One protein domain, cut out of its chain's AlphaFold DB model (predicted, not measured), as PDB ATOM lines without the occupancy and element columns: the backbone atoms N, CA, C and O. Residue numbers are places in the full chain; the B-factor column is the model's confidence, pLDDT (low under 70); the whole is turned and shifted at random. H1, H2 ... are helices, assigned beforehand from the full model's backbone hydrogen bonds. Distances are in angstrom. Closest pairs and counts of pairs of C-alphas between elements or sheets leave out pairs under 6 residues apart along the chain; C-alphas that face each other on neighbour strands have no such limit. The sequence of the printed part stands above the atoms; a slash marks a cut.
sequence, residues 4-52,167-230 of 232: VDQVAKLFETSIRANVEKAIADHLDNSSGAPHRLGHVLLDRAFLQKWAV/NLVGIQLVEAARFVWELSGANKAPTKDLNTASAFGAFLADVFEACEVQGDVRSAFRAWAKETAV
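This is residues 4 to 52 and 167 to 230 of the 232 residues of an uncharacterized protein of Sulfitobacter sp (UniProt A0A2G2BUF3). Two pairs of antiparallel helices, H2 beside H5 and H3 beside H4, are stacked as two crossed layers, with H6 packed across H4 on the side away from H3. The short H1 lies at the margin, near the ends of H2 and H3. The printed part has 113 residues, with six named helices, H1 to H6 in chain order, which hold 76 of them, and no named strand; the class is all helix. The whole is compact, radius of gyration of the C-alphas 13.0 A, spanning 36 by 34 by 21 A.

H1, residues 4 to 10, is close but not clearly touching H3, residues 33 to 47; the closest C-alphas, Val 7 and Phe 46, are 6.5 A apart. H2, residues 13 to 26, touches residues 34 to 39 of H3 at a steep tilt of 60 degrees, closest C-alphas Glu 20 and Pro 34, 5.1 A. H3 touches H4, residues 168 to 183, opposite ways at a shallow tilt of 29 degrees, closest C-alphas Ala 45 and Leu 173, 4.7 A. H5, residues 199 to 210, touches H2, opposite ways at a shallow tilt of 11 degrees, closest C-alphas Asn 18 and Ala 210, 5.0 A. H4 and H5 touch at a steep tilt of 49 degrees, closest C-alphas Ala 177 and Leu 204, 6.4 A. H6, residues 217 to 228, touches residues 170 to 175 of H4, about perpendicular at 85 degrees, closest C-alphas Ile 171 and Trp 224, 4.8 A. H2 and H4 are apart. In H1 to H6, every O i to N i+4 pair is within hydrogen-bond range.

H1 begins at C-alpha 4, (43.317, 18.391, 26.581). H2 and H3 are each 20.5 A long, H4 22.3 A, H5 16.5 A and H6 16.4 A, ending at C-alpha 228, (33.764, 5.105, 7.568).

Residues 53 to 166 are not printed; C-alphas 52 and 167 are 12.1 A apart. The link from H4 to H5 is long. Low pLDDT, under 70, falls at residues 4 to 13, 28 to 32, 49, 186, and 229 to 230.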
ATOM      1  N   VAL A   4      41.886  18.160  26.306       53.06
ATOM      2  CA  VAL A   4      43.317  18.391  26.581       53.06
ATOM      3  C   VAL A   4      43.759  17.679  27.865       53.06
ATOM      4  O   VAL A   4      44.819  17.057  27.885       53.06
ATOM      5  N   ASP A   5      42.922  17.690  28.906       56.00
ATOM      6  CA  ASP A   5      43.181  16.981  30.167       56.00
ATOM      7  C   ASP A   5      43.123  15.454  29.986       56.00
ATOM      8  O   ASP A   5      43.839  14.719  30.664       56.00
ATOM      9  N   GLN A   6      42.277  14.964  29.068       56.84
ATOM     10  CA  GLN A   6      42.233  13.543  28.703       56.84
ATOM     11  C   GLN A   6      43.494  13.122  27.949       56.84
ATOM     12  O   GLN A   6      44.121  12.141  28.337       56.84
ATOM     13  N   VAL A   7      43.915  13.882  26.933       55.88
ATOM     14  CA  VAL A   7      45.136  13.590  26.160       55.88
ATOM     15  C   VAL A   7      46.382  13.612  27.048       55.88
ATOM     16  O   VAL A   7      47.211  12.715  26.937       55.88
ATOM     17  N   ALA A   8      46.499  14.564  27.977       59.47
ATOM     18  CA  ALA A   8      47.631  14.625  28.903       59.47
ATOM     19  C   ALA A   8      47.707  13.402  29.843       59.47
ATOM     20  O   ALA A   8      48.801  12.894  30.089       59.47
ATOM     21  N   LYS A   9      46.559  12.894  30.316       59.66
ATOM     22  CA  LYS A   9      46.488  11.686  31.155       59.66
ATOM     23  C   LYS A   9      46.815  10.399  30.402       59.66
ATOM     24  O   LYS A   9      47.416   9.501  30.973       59.66
ATOM     25  N   LEU A  10      46.480  10.307  29.117       55.09
ATOM     26  CA  LEU A  10      46.718   9.111  28.291       55.09
ATOM     27  C   LEU A  10      48.207   8.805  28.052       55.09
ATOM     28  O   LEU A  10      48.557   7.681  27.690       55.09
ATOM     29  N   PHE A  11      49.093   9.776  28.303       58.44
ATOM     30  CA  PHE A  11      50.545   9.581  28.313       58.44
ATOM     31  C   PHE A  11      51.123   9.301  29.708       58.44
ATOM     32  O   PHE A  11      52.343   9.152  29.834       58.44
ATOM     33  N   GLU A  12      50.288   9.183  30.745       65.19
ATOM     34  CA  GLU A  12      50.723   8.632  32.026       65.19
ATOM     35  C   GLU A  12      51.228   7.198  31.822       65.19
ATOM     36  O   GLU A  12      50.677   6.400  31.058       65.19
ATOM     37  N   THR A  13      52.316   6.858  32.514       64.06
ATOM     38  CA  THR A  13      53.005   5.566  32.373       64.06
ATOM     39  C   THR A  13      52.074   4.370  32.628       64.06
ATOM     40  O   THR A  13      52.288   3.298  32.067       64.06
ATOM     41  N   SER A  14      51.020   4.562  33.427       77.00
ATOM     42  CA  SER A  14      49.989   3.570  33.754       77.00
ATOM     43  C   SER A  14      49.132   3.169  32.550       77.00
ATOM     44  O   SER A  14      48.987   1.978  32.286       77.00
ATOM     45  N   ILE A  15      48.608   4.132  31.786       81.62
ATOM     46  CA  ILE A  15      47.745   3.859  30.625       81.62
ATOM     47  C   ILE A  15      48.539   3.151  29.533       81.62
ATOM     48  O   ILE A  15      48.089   2.144  28.985       81.62
ATOM     49  N   ARG A  16      49.773   3.602  29.280       85.12
ATOM     50  CA  ARG A  16      50.664   2.927  28.330       85.12
ATOM     51  C   ARG A  16      50.906   1.467  28.716       85.12
ATOM     52  O   ARG A  16      50.737   0.588  27.876       85.12
ATOM     53  N   ALA A  17      51.244   1.199  29.979       86.06
ATOM     54  CA  ALA A  17      51.476  -0.164  30.457       86.06
ATOM     55  C   ALA A  17      50.221  -1.051  30.342       86.06
ATOM     56  O   ALA A  17      50.324  -2.214  29.956       86.06
ATOM     57  N   ASN A  18      49.035  -0.501  30.621       89.88
ATOM     58  CA  ASN A  18      47.772  -1.228  30.488       89.88
ATOM     59  C   ASN A  18      47.456  -1.573  29.025       89.88
ATOM     60  O   ASN A  18      47.044  -2.694  28.738       89.88
ATOM     61  N   VAL A  19      47.697  -0.645  28.093       90.38
ATOM     62  CA  VAL A  19      47.508  -0.886  26.652       90.38
ATOM     63  C   VAL A  19      48.492  -1.930  26.135       90.38
ATOM     64  O   VAL A  19      48.102  -2.839  25.405       90.38
ATOM     65  N   GLU A  20      49.764  -1.843  26.527       90.56
ATOM     66  CA  GLU A  20      50.776  -2.840  26.164       90.56
ATOM     67  C   GLU A  20      50.410  -4.233  26.678       90.56
ATOM     68  O   GLU A  20      50.580  -5.218  25.955       90.56
ATOM     69  N   LYS A  21      49.856  -4.314  27.892       90.00
ATOM     70  CA  LYS A  21      49.339  -5.561  28.453       90.00
ATOM     71  C   LYS A  21      48.148  -6.091  27.650       90.00
ATOM     72  O   LYS A  21      48.189  -7.244  27.243       90.00
ATOM     73  N   ALA A  22      47.147  -5.261  27.350       90.50
ATOM     74  CA  ALA A  22      46.005  -5.661  26.521       90.50
ATOM     75  C   ALA A  22      46.453  -6.165  25.135       90.50
ATOM     76  O   ALA A  22      45.920  -7.132  24.601       90.50
ATOM     77  N   ILE A  23      47.487  -5.557  24.554       90.25
ATOM     78  CA  ILE A  23      48.087  -6.041  23.306       90.25
ATOM     79  C   ILE A  23      48.767  -7.400  23.503       90.25
ATOM     80  O   ILE A  23      48.589  -8.283  22.669       90.25
ATOM     81  N   ALA A  24      49.541  -7.583  24.571       88.75
ATOM     82  CA  ALA A  24      50.230  -8.841  24.848       88.75
ATOM     83  C   ALA A  24      49.265 -10.001  25.157       88.75
ATOM     84  O   ALA A  24      49.537 -11.132  24.762       88.75
ATOM     85  N   ASP A  25      48.145  -9.716  25.824       89.56
ATOM     86  CA  ASP A  25      47.149 -10.716  26.223       89.56
ATOM     87  C   ASP A  25      46.341 -11.250  25.021       89.56
ATOM     88  O   ASP A  25      45.865 -12.386  25.052       89.56
ATOM     89  N   HIS A  26      46.209 -10.462  23.944       88.00
ATOM     90  CA  HIS A  26      45.374 -10.807  22.780       88.00
ATOM     91  C   HIS A  26      46.138 -11.076  21.484       88.00
ATOM     92  O   HIS A  26      45.618 -11.773  20.610       88.00
ATOM     93  N   LEU A  27      47.339 -10.516  21.320       85.00
ATOM     94  CA  LEU A  27      48.115 -10.606  20.084       85.00
ATOM     95  C   LEU A  27      49.396 -11.412  20.332       85.00
ATOM     96  O   LEU A  27      50.245 -11.015  21.133       85.00
ATOM     97  N   ASP A  28      49.550 -12.531  19.618       69.81
ATOM     98  CA  ASP A  28      50.723 -13.408  19.714       69.81
ATOM     99  C   ASP A  28      51.962 -12.728  19.106       69.81
ATOM    100  O   ASP A  28      52.229 -12.785  17.906       69.81
ATOM    101  N   ASN A  29      52.700 -12.013  19.953       62.78
ATOM    102  CA  ASN A  29      53.799 -11.141  19.558       62.78
ATOM    103  C   ASN A  29      55.144 -11.700  20.037       62.78
ATOM    104  O   ASN A  29      55.755 -11.192  20.979       62.78
ATOM    105  N   SER A  30      55.654 -12.709  19.338       52.44
ATOM    106  CA  SER A  30      56.900 -13.431  19.651       52.44
ATOM    107  C   SER A  30      58.216 -12.612  19.575       52.44
ATOM    108  O   SER A  30      59.299 -13.194  19.562       52.44
ATOM    109  N   SER A  31      58.189 -11.268  19.557       51.41
ATOM    110  CA  SER A  31      59.402 -10.437  19.372       51.41
ATOM    111  C   SER A  31      59.399  -9.024  19.997       51.41
ATOM    112  O   SER A  31      60.039  -8.112  19.476       51.41
ATOM    113  N   GLY A  32      58.716  -8.792  21.126       57.72
ATOM    114  CA  GLY A  32      58.778  -7.481  21.810       57.72
ATOM    115  C   GLY A  32      57.990  -6.358  21.113       57.72
ATOM    116  O   GLY A  32      58.242  -5.173  21.336       57.72
ATOM    117  N   ALA A  33      57.016  -6.726  20.278       75.69
ATOM    118  CA  ALA A  33      56.116  -5.810  19.580       75.69
ATOM    119  C   ALA A  33      55.079  -5.045  20.446       75.69
ATOM    120  O   ALA A  33      54.684  -3.969  19.989       75.69
ATOM    121  N   PRO A  34      54.656  -5.484  21.658       81.25
ATOM    122  CA  PRO A  34      53.579  -4.808  22.394       81.25
ATOM    123  C   PRO A  34      53.837  -3.327  22.667       81.25
ATOM    124  O   PRO A  34      52.950  -2.509  22.456       81.25
ATOM    125  N   HIS A  35      55.074  -2.964  23.013       84.69
ATOM    126  CA  HIS A  35      55.464  -1.570  23.233       84.69
ATOM    127  C   HIS A  35      55.295  -0.704  21.974       84.69
ATOM    128  O   HIS A  35      54.703   0.374  22.012       84.69
ATOM    129  N   ARG A  36      55.772  -1.191  20.819       85.75
ATOM    130  CA  ARG A  36      55.666  -0.461  19.544       85.75
ATOM    131  C   ARG A  36      54.214  -0.337  19.087       85.75
ATOM    132  O   ARG A  36      53.804   0.732  18.648       85.75
ATOM    133  N   LEU A  37      53.445  -1.418  19.197       87.75
ATOM    134  CA  LEU A  37      52.028  -1.433  18.837       87.75
ATOM    135  C   LEU A  37      51.193  -0.562  19.782       87.75
ATOM    136  O   LEU A  37      50.299   0.133  19.312       87.75
ATOM    137  N   GLY A  38      51.520  -0.535  21.077       88.62
ATOM    138  CA  GLY A  38      50.886   0.339  22.062       88.62
ATOM    139  C   GLY A  38      51.115   1.814  21.747       88.62
ATOM    140  O   GLY A  38      50.164   2.591  21.734       88.62
ATOM    141  N   HIS A  39      52.345   2.187  21.383       87.88
ATOM    142  CA  HIS A  39      52.647   3.533  20.890       87.88
ATOM    143  C   HIS A  39      51.818   3.904  19.657       87.88
ATOM    144  O   HIS A  39      51.149   4.934  19.648       87.88
ATOM    145  N   VAL A  40      51.799   3.037  18.641       88.25
ATOM    146  CA  VAL A  40      51.014   3.258  17.416       88.25
ATOM    147  C   VAL A  40      49.518   3.396  17.715       88.25
ATOM    148  O   VAL A  40      48.850   4.231  17.105       88.25
ATOM    149  N   LEU A  41      48.994   2.590  18.645       91.06
ATOM    150  CA  LEU A  41      47.597   2.636  19.065       91.06
ATOM    151  C   LEU A  41      47.253   3.995  19.670       91.06
ATOM    152  O   LEU A  41      46.305   4.638  19.224       91.06
ATOM    153  N   LEU A  42      48.031   4.438  20.660       89.06
ATOM    154  CA  LEU A  42      47.785   5.689  21.379       89.06
ATOM    155  C   LEU A  42      47.942   6.909  20.465       89.06
ATOM    156  O   LEU A  42      47.086   7.795  20.473       89.06
ATOM    157  N   ASP A  43      48.975   6.925  19.620       85.94
ATOM    158  CA  ASP A  43      49.198   8.013  18.665       85.94
ATOM    159  C   ASP A  43      48.008   8.152  17.703       85.94
ATOM    160  O   ASP A  43      47.490   9.250  17.486       85.94
ATOM    161  N   ARG A  44      47.516   7.036  17.151       86.38
ATOM    162  CA  ARG A  44      46.357   7.051  16.246       86.38
ATOM    163  C   ARG A  44      45.049   7.383  16.956       86.38
ATOM    164  O   ARG A  44      44.233   8.101  16.390       86.38
ATOM    165  N   ALA A  45      44.838   6.868  18.164       86.25
ATOM    166  CA  ALA A  45      43.591   7.079  18.889       86.25
ATOM    167  C   ALA A  45      43.433   8.530  19.374       86.25
ATOM    168  O   ALA A  45      42.313   9.037  19.403       86.25
ATOM    169  N   PHE A  46      44.535   9.200  19.738       82.69
ATOM    170  CA  PHE A  46      44.462  10.455  20.494       82.69
ATOM    171  C   PHE A  46      45.208  11.640  19.885       82.69
ATOM    172  O   PHE A  46      44.807  12.780  20.120       82.69
ATOM    173  N   LEU A  47      46.259  11.416  19.090       77.06
ATOM    174  CA  LEU A  47      46.968  12.514  18.419       77.06
ATOM    175  C   LEU A  47      46.399  12.800  17.027       77.06
ATOM    176  O   LEU A  47      46.397  13.948  16.581       77.06
ATOM    177  N   GLN A  48      45.879  11.782  16.340       74.31
ATOM    178  CA  GLN A  48      45.228  11.960  15.043       74.31
ATOM    179  C   GLN A  48      43.750  12.271  15.238       74.31
ATOM    180  O   GLN A  48      43.007  11.414  15.698       74.31
ATOM    181  N   LYS A  49      43.295  13.472  14.865       69.38
ATOM    182  CA  LYS A  49      41.868  13.834  14.907       69.38
ATOM    183  C   LYS A  49      41.072  13.073  13.843       69.38
ATOM    184  O   LYS A  49      41.525  12.948  12.707       69.38
ATOM    185  N   TRP A  50      39.880  12.596  14.202       73.31
ATOM    186  CA  TRP A  50      38.957  11.965  13.258       73.31
ATOM    187  C   TRP A  50      38.616  12.935  12.122       73.31
ATOM    188  O   TRP A  50      38.400  14.124  12.361       73.31
ATOM    189  N   ALA A  51      38.561  12.436  10.887       75.50
ATOM    190  CA  ALA A  51      38.398  13.252   9.683       75.50
ATOM    191  C   ALA A  51      36.933  13.680   9.444       75.50
ATOM    192  O   ALA A  51      36.349  13.372   8.407       75.50
ATOM    193  N   VAL A  52      36.326  14.363  10.417       86.12
ATOM    194  CA  VAL A  52      34.945  14.874  10.392       86.12
ATOM    195  C   VAL A  52      34.946  16.349  10.776       86.12
ATOM    196  O   VAL A  52      35.648  16.740  11.705       86.12
ATOM    197  N   ASN A 167      30.898  10.153  20.181       83.50
ATOM    198  CA  ASN A 167      32.019   9.577  20.917       83.50
ATOM    199  C   ASN A 167      33.241   9.486  19.986       83.50
ATOM    200  O   ASN A 167      33.605   8.393  19.557       83.50
ATOM    201  N   LEU A 168      33.812  10.636  19.603       85.38
ATOM    202  CA  LEU A 168      34.927  10.709  18.651       85.38
ATOM    203  C   LEU A 168      36.127   9.896  19.134       85.38
ATOM    204  O   LEU A 168      36.667   9.108  18.364       85.38
ATOM    205  N   VAL A 169      36.443  10.002  20.426       85.62
ATOM    206  CA  VAL A 169      37.499   9.222  21.077       85.62
ATOM    207  C   VAL A 169      37.257   7.723  20.912       85.62
ATOM    208  O   VAL A 169      38.139   7.002  20.459       85.62
ATOM    209  N   GLY A 170      36.047   7.241  21.208       89.62
ATOM    210  CA  GLY A 170      35.700   5.837  21.000       89.62
ATOM    211  C   GLY A 170      35.784   5.414  19.529       89.62
ATOM    212  O   GLY A 170      36.263   4.324  19.235       89.62
ATOM    213  N   ILE A 171      35.365   6.270  18.594       89.88
ATOM    214  CA  ILE A 171      35.444   5.998  17.149       89.88
ATOM    215  C   ILE A 171      36.906   5.879  16.688       89.88
ATOM    216  O   ILE A 171      37.248   4.942  15.966       89.88
ATOM    217  N   GLN A 172      37.779   6.787  17.127       89.56
ATOM    218  CA  GLN A 172      39.212   6.743  16.820       89.56
ATOM    219  C   GLN A 172      39.897   5.545  17.463       89.56
ATOM    220  O   GLN A 172      40.735   4.911  16.827       89.56
ATOM    221  N   LEU A 173      39.525   5.203  18.698       91.56
ATOM    222  CA  LEU A 173      40.083   4.047  19.384       91.56
ATOM    223  C   LEU A 173      39.709   2.741  18.670       91.56
ATOM    224  O   LEU A 173      40.549   1.851  18.562       91.56
ATOM    225  N   VAL A 174      38.497   2.650  18.108       93.62
ATOM    226  CA  VAL A 174      38.107   1.535  17.228       93.62
ATOM    227  C   VAL A 174      39.013   1.469  15.998       93.62
ATOM    228  O   VAL A 174      39.567   0.407  15.729       93.62
ATOM    229  N   GLU A 175      39.202   2.573  15.273       92.31
ATOM    230  CA  GLU A 175      40.085   2.615  14.095       92.31
ATOM    231  C   GLU A 175      41.528   2.216  14.445       92.31
ATOM    232  O   GLU A 175      42.140   1.394  13.761       92.31
ATOM    233  N   ALA A 176      42.068   2.749  15.542       92.25
ATOM    234  CA  ALA A 176      43.420   2.457  16.001       92.25
ATOM    235  C   ALA A 176      43.587   0.982  16.400       92.25
ATOM    236  O   ALA A 176      44.538   0.329  15.966       92.25
ATOM    237  N   ALA A 177      42.642   0.433  17.168       93.50
ATOM    238  CA  ALA A 177      42.643  -0.972  17.563       93.50
ATOM    239  C   ALA A 177      42.529  -1.896  16.345       93.50
ATOM    240  O   ALA A 177      43.245  -2.890  16.255       93.50
ATOM    241  N   ARG A 178      41.682  -1.554  15.368       93.19
ATOM    242  CA  ARG A 178      41.585  -2.286  14.100       93.19
ATOM    243  C   ARG A 178      42.899  -2.287  13.328       93.19
ATOM    244  O   ARG A 178      43.328  -3.344  12.875       93.19
ATOM    245  N   PHE A 179      43.539  -1.127  13.208       91.00
ATOM    246  CA  PHE A 179      44.827  -0.998  12.535       91.00
ATOM    247  C   PHE A 179      45.901  -1.860  13.208       91.00
ATOM    248  O   PHE A 179      46.605  -2.604  12.532       91.00
ATOM    249  N   VAL A 180      46.002  -1.805  14.537       91.19
ATOM    250  CA  VAL A 180      46.970  -2.593  15.321       91.19
ATOM    251  C   VAL A 180      46.692  -4.091  15.215       91.19
ATOM    252  O   VAL A 180      47.624  -4.874  15.035       91.19
ATOM    253  N   TRP A 181      45.420  -4.483  15.266       91.31
ATOM    254  CA  TRP A 181      44.992  -5.863  15.070       91.31
ATOM    255  C   TRP A 181      45.442  -6.392  13.703       91.31
ATOM    256  O   TRP A 181      46.117  -7.415  13.629       91.31
ATOM    257  N   GLU A 182      45.151  -5.668  12.622       89.19
ATOM    258  CA  GLU A 182      45.552  -6.066  11.266       89.19
ATOM    259  C   GLU A 182      47.082  -6.033  11.079       89.19
ATOM    260  O   GLU A 182      47.646  -6.913  10.428       89.19
ATOM    261  N   LEU A 183      47.775  -5.076  11.705       86.69
ATOM    262  CA  LEU A 183      49.235  -4.958  11.654       86.69
ATOM    263  C   LEU A 183      49.954  -6.110  12.374       86.69
ATOM    264  O   LEU A 183      51.058  -6.479  11.980       86.69
ATOM    265  N   SER A 184      49.333  -6.697  13.400       81.56
ATOM    266  CA  SER A 184      49.888  -7.846  14.129       81.56
ATOM    267  C   SER A 184      49.900  -9.153  13.325       81.56
ATOM    268  O   SER A 184      50.422 -10.160  13.792       81.56
ATOM    269  N   GLY A 185      49.335  -9.159  12.111       73.94
ATOM    270  CA  GLY A 185      49.185 -10.368  11.299       73.94
ATOM    271  C   GLY A 185      47.982 -11.230  11.696       73.94
ATOM    272  O   GLY A 185      47.835 -12.341  11.188       73.94
ATOM    273  N   ALA A 186      47.110 -10.728  12.577       69.50
ATOM    274  CA  ALA A 186      45.835 -11.362  12.885       69.50
ATOM    275  C   ALA A 186      44.876 -11.337  11.675       69.50
ATOM    276  O   ALA A 186      45.074 -10.621  10.690       69.50
ATOM    277  N   ASN A 187      43.796 -12.121  11.746       78.88
ATOM    278  CA  ASN A 187      42.738 -12.110  10.728       78.88
ATOM    279  C   ASN A 187      42.163 -10.699  10.533       78.88
ATOM    280  O   ASN A 187      42.111  -9.918  11.477       78.88
ATOM    281  N   LYS A 188      41.648 -10.395   9.336       86.00
ATOM    282  CA  LYS A 188      41.053  -9.084   9.030       86.00
ATOM    283  C   LYS A 188      40.021  -8.672  10.089       86.00
ATOM    284  O   LYS A 188      39.123  -9.457  10.409       86.00
ATOM    285  N   ALA A 189      40.140  -7.452  10.613       88.56
ATOM    286  CA  ALA A 189      39.217  -6.958  11.626       88.56
ATOM    287  C   ALA A 189      37.798  -6.787  11.034       88.56
ATOM    288  O   ALA A 189      37.649  -6.513   9.835       88.56
ATOM    289  N   PRO A 190      36.734  -6.965  11.840       90.31
ATOM    290  CA  PRO A 190      35.363  -6.798  11.369       90.31
ATOM    291  C   PRO A 190      35.124  -5.369  10.867       90.31
ATOM    292  O   PRO A 190      35.704  -4.421  11.385       90.31
ATOM    293  N   THR A 191      34.241  -5.208   9.876       89.44
ATOM    294  CA  THR A 191      33.954  -3.905   9.237       89.44
ATOM    295  C   THR A 191      32.520  -3.407   9.408       89.44
ATOM    296  O   THR A 191      32.265  -2.238   9.148       89.44
ATOM    297  N   LYS A 192      31.571  -4.264   9.813       85.75
ATOM    298  CA  LYS A 192      30.127  -3.935   9.796       85.75
ATOM    299  C   LYS A 192      29.438  -4.016  11.155       85.75
ATOM    300  O   LYS A 192      28.690  -3.115  11.511       85.75
ATOM    301  N   ASP A 193      29.668  -5.089  11.906       88.12
ATOM    302  CA  ASP A 193      29.162  -5.244  13.274       88.12
ATOM    303  C   ASP A 193      30.232  -5.907  14.136       88.12
ATOM    304  O   ASP A 193      31.115  -6.605  13.629       88.12
ATOM    305  N   LEU A 194      30.126  -5.685  15.440       93.25
ATOM    306  CA  LEU A 194      31.021  -6.253  16.431       93.25
ATOM    307  C   LEU A 194      30.316  -7.390  17.168       93.25
ATOM    308  O   LEU A 194      29.342  -7.165  17.891       93.25
ATOM    309  N   ASN A 195      30.848  -8.603  17.033       91.38
ATOM    310  CA  ASN A 195      30.577  -9.665  17.994       91.38
ATOM    311  C   ASN A 195      31.528  -9.485  19.183       91.38
ATOM    312  O   ASN A 195      32.727  -9.733  19.052       91.38
ATOM    313  N   THR A 196      31.005  -9.073  20.335       87.62
ATOM    314  CA  THR A 196      31.804  -8.829  21.547       87.62
ATOM    315  C   THR A 196      32.476 -10.091  22.087       87.62
ATOM    316  O   THR A 196      33.511  -9.986  22.726       87.62
ATOM    317  N   ALA A 197      31.948 -11.281  21.777       88.38
ATOM    318  CA  ALA A 197      32.557 -12.559  22.150       88.38
ATOM    319  C   ALA A 197      33.651 -13.035  21.172       88.38
ATOM    320  O   ALA A 197      34.250 -14.087  21.381       88.38
ATOM    321  N   SER A 198      33.886 -12.315  20.070       91.81
ATOM    322  CA  SER A 198      34.997 -12.625  19.159       91.81
ATOM    323  C   SER A 198      36.339 -12.200  19.757       91.81
ATOM    324  O   SER A 198      36.375 -11.315  20.606       91.81
ATOM    325  N   ALA A 199      37.445 -12.771  19.268       91.38
ATOM    326  CA  ALA A 199      38.788 -12.408  19.729       91.38
ATOM    327  C   ALA A 199      39.070 -10.899  19.579       91.38
ATOM    328  O   ALA A 199      39.490 -10.253  20.531       91.38
ATOM    329  N   PHE A 200      38.723 -10.310  18.427       93.31
ATOM    330  CA  PHE A 200      38.818  -8.858  18.244       93.31
ATOM    331  C   PHE A 200      37.873  -8.088  19.183       93.31
ATOM    332  O   PHE A 200      38.225  -7.021  19.670       93.31
ATOM    333  N   GLY A 201      36.671  -8.613  19.442       93.31
ATOM    334  CA  GLY A 201      35.715  -8.007  20.370       93.31
ATOM    335  C   GLY A 201      36.234  -7.930  21.804       93.31
ATOM    336  O   GLY A 201      36.072  -6.891  22.438       93.31
ATOM    337  N   ALA A 202      36.892  -8.991  22.275       94.25
ATOM    338  CA  ALA A 202      37.537  -9.025  23.582       94.25
ATOM    339  C   ALA A 202      38.747  -8.077  23.632       94.25
ATOM    340  O   ALA A 202      38.816  -7.233  24.517       94.25
ATOM    341  N   PHE A 203      39.623  -8.121  22.622       94.25
ATOM    342  CA  PHE A 203      40.753  -7.194  22.503       94.25
ATOM    343  C   PHE A 203      40.313  -5.724  22.542       94.25
ATOM    344  O   PHE A 203      40.879  -4.909  23.266       94.25
ATOM    345  N   LEU A 204      39.279  -5.375  21.773       95.19
ATOM    346  CA  LEU A 204      38.768  -4.011  21.712       95.19
ATOM    347  C   LEU A 204      38.180  -3.559  23.058       95.19
ATOM    348  O   LEU A 204      38.320  -2.390  23.409       95.19
ATOM    349  N   ALA A 205      37.540  -4.460  23.809       95.00
ATOM    350  CA  ALA A 205      37.036  -4.152  25.144       95.00
ATOM    351  C   ALA A 205      38.178  -3.856  26.125       95.00
ATOM    352  O   ALA A 205      38.140  -2.823  26.794       95.00
ATOM    353  N   ASP A 206      39.224  -4.682  26.125       94.56
ATOM    354  CA  ASP A 206      40.390  -4.500  26.993       94.56
ATOM    355  C   ASP A 206      41.166  -3.221  26.642       94.56
ATOM    356  O   ASP A 206      41.667  -2.531  27.525       94.56
ATOM    357  N   VAL A 207      41.214  -2.838  25.361       93.75
ATOM    358  CA  VAL A 207      41.787  -1.553  24.924       93.75
ATOM    359  C   VAL A 207      40.950  -0.360  25.403       93.75
ATOM    360  O   VAL A 207      41.513   0.649  25.826       93.75
ATOM    361  N   PHE A 208      39.618  -0.447  25.352       93.44
ATOM    362  CA  PHE A 208      38.739   0.601  25.888       93.44
ATOM    363  C   PHE A 208      38.923   0.772  27.397       93.44
ATOM    364  O   PHE A 208      38.999   1.905  27.874       93.44
ATOM    365  N   GLU A 209      39.034  -0.340  28.126       93.00
ATOM    366  CA  GLU A 209      39.309  -0.343  29.561       93.00
ATOM    367  C   GLU A 209      40.696   0.238  29.868       93.00
ATOM    368  O   GLU A 209      40.809   1.145  30.691       93.00
ATOM    369  N   ALA A 210      41.736  -0.205  29.155       91.81
ATOM    370  CA  ALA A 210      43.108   0.265  29.338       91.81
ATOM    371  C   ALA A 210      43.269   1.775  29.103       91.81
ATOM    372  O   ALA A 210      44.067   2.419  29.782       91.81
ATOM    373  N   CYS A 211      42.506   2.332  28.158       88.75
ATOM    374  CA  CYS A 211      42.479   3.760  27.843       88.75
ATOM    375  C   CYS A 211      41.464   4.563  28.680       88.75
ATOM    376  O   CYS A 211      41.294   5.756  28.430       88.75
ATOM    377  N   GLU A 212      40.753   3.927  29.617       88.69
ATOM    378  CA  GLU A 212      39.700   4.541  30.439       88.69
ATOM    379  C   GLU A 212      38.603   5.255  29.615       88.69
ATOM    380  O   GLU A 212      37.990   6.238  30.052       88.69
ATOM    381  N   VAL A 213      38.329   4.772  28.398       86.19
ATOM    382  CA  VAL A 213      37.329   5.378  27.512       86.19
ATOM    383  C   VAL A 213      35.934   4.952  27.946       86.19
ATOM    384  O   VAL A 213      35.548   3.789  27.845       86.19
ATOM    385  N   GLN A 214      35.140   5.921  28.400       81.25
ATOM    386  CA  GLN A 214      33.762   5.666  28.803       81.25
ATOM    387  C   GLN A 214      32.856   5.374  27.600       81.25
ATOM    388  O   GLN A 214      32.887   6.069  26.581       81.25
ATOM    389  N   GLY A 215      31.980   4.382  27.756       80.06
ATOM    390  CA  GLY A 215      30.928   4.059  26.795       80.06
ATOM    391  C   GLY A 215      30.864   2.581  26.427       80.06
ATOM    392  O   GLY A 215      31.685   1.772  26.843       80.06
ATOM    393  N   ASP A 216      29.851   2.235  25.637       88.50
ATOM    394  CA  ASP A 216      29.677   0.881  25.119       88.50
ATOM    395  C   ASP A 216      30.523   0.668  23.852       88.50
ATOM    396  O   ASP A 216      30.357   1.371  22.849       88.50
ATOM    397  N   VAL A 217      31.399  -0.339  23.891       91.62
ATOM    398  CA  VAL A 217      32.330  -0.700  22.809       91.62
ATOM    399  C   VAL A 217      31.587  -0.978  21.501       91.62
ATOM    400  O   VAL A 217      31.994  -0.527  20.429       91.62
ATOM    401  N   ARG A 218      30.446  -1.677  21.573       92.62
ATOM    402  CA  ARG A 218      29.649  -2.006  20.385       92.62
ATOM    403  C   ARG A 218      29.029  -0.757  19.761       92.62
ATOM    404  O   ARG A 218      28.978  -0.640  18.538       92.62
ATOM    405  N   SER A 219      28.577   0.184  20.582       90.38
ATOM    406  CA  SER A 219      28.050   1.473  20.140       90.38
ATOM    407  C   SER A 219      29.134   2.333  19.488       90.38
ATOM    408  O   SER A 219      28.882   2.897  18.423       90.38
ATOM    409  N   ALA A 220      30.346   2.378  20.057       91.75
ATOM    410  CA  ALA A 220      31.491   3.056  19.445       91.75
ATOM    411  C   ALA A 220      31.868   2.424  18.095       91.75
ATOM    412  O   ALA A 220      32.032   3.136  17.108       91.75
ATOM    413  N   PHE A 221      31.896   1.092  18.017       93.62
ATOM    414  CA  PHE A 221      32.168   0.368  16.776       93.62
ATOM    415  C   PHE A 221      31.111   0.631  15.696       93.62
ATOM    416  O   PHE A 221      31.440   0.863  14.537       93.62
ATOM    417  N   ARG A 222      29.823   0.637  16.058       91.56
ATOM    418  CA  ARG A 222      28.734   0.971  15.126       91.56
ATOM    419  C   ARG A 222      28.815   2.410  14.634       91.56
ATOM    420  O   ARG A 222      28.545   2.663  13.463       91.56
ATOM    421  N   ALA A 223      29.172   3.343  15.515       88.75
ATOM    422  CA  ALA A 223      29.395   4.731  15.134       88.75
ATOM    423  C   ALA A 223      30.578   4.834  14.162       88.75
ATOM    424  O   ALA A 223      30.424   5.413  13.094       88.75
ATOM    425  N   TRP A 224      31.699   4.180  14.472       91.19
ATOM    426  CA  TRP A 224      32.859   4.089  13.589       91.19
ATOM    427  C   TRP A 224      32.479   3.545  12.204       91.19
ATOM    428  O   TRP A 224      32.743   4.211  11.208       91.19
ATOM    429  N   ALA A 225      31.780   2.407  12.139       89.56
ATOM    430  CA  ALA A 225      31.388   1.763  10.882       89.56
ATOM    431  C   ALA A 225      30.459   2.643  10.031       89.56
ATOM    432  O   ALA A 225      30.526   2.634   8.804       89.56
ATOM    433  N   LYS A 226      29.582   3.416  10.681       87.00
ATOM    434  CA  LYS A 226      28.719   4.383   9.999       87.00
ATOM    435  C   LYS A 226      29.527   5.538   9.407       87.00
ATOM    436  O   LYS A 226      29.228   5.967   8.301       87.00
ATOM    437  N   GLU A 227      30.506   6.056  10.143       82.31
ATOM    438  CA  GLU A 227      31.311   7.202   9.711       82.31
ATOM    439  C   GLU A 227      32.332   6.826   8.625       82.31
ATOM    440  O   GLU A 227      32.582   7.633   7.733       82.31
ATOM    441  N   THR A 228      32.878   5.603   8.638       78.69
ATOM    442  CA  THR A 228      33.764   5.105   7.568       78.69
ATOM    443  C   THR A 228      33.019   4.735   6.292       78.69
ATOM    444  O   THR A 228      33.540   4.985   5.215       78.69
ATOM    445  N   ALA A 229      31.776   4.251   6.373       66.19
ATOM    446  CA  ALA A 229      30.960   3.982   5.184       66.19
ATOM    447  C   ALA A 229      30.593   5.238   4.366       66.19
ATOM    448  O   ALA A 229      30.083   5.111   3.261       66.19
ATOM    449  N   VAL A 230      30.804   6.437   4.920       58.25
ATOM    450  CA  VAL A 230      30.617   7.732   4.236       58.25
ATOM    451  C   VAL A 230      31.934   8.223   3.605       58.25
ATOM    452  O   VAL A 230      31.960   9.247   2.933       58.25
TER     453      VAL A 230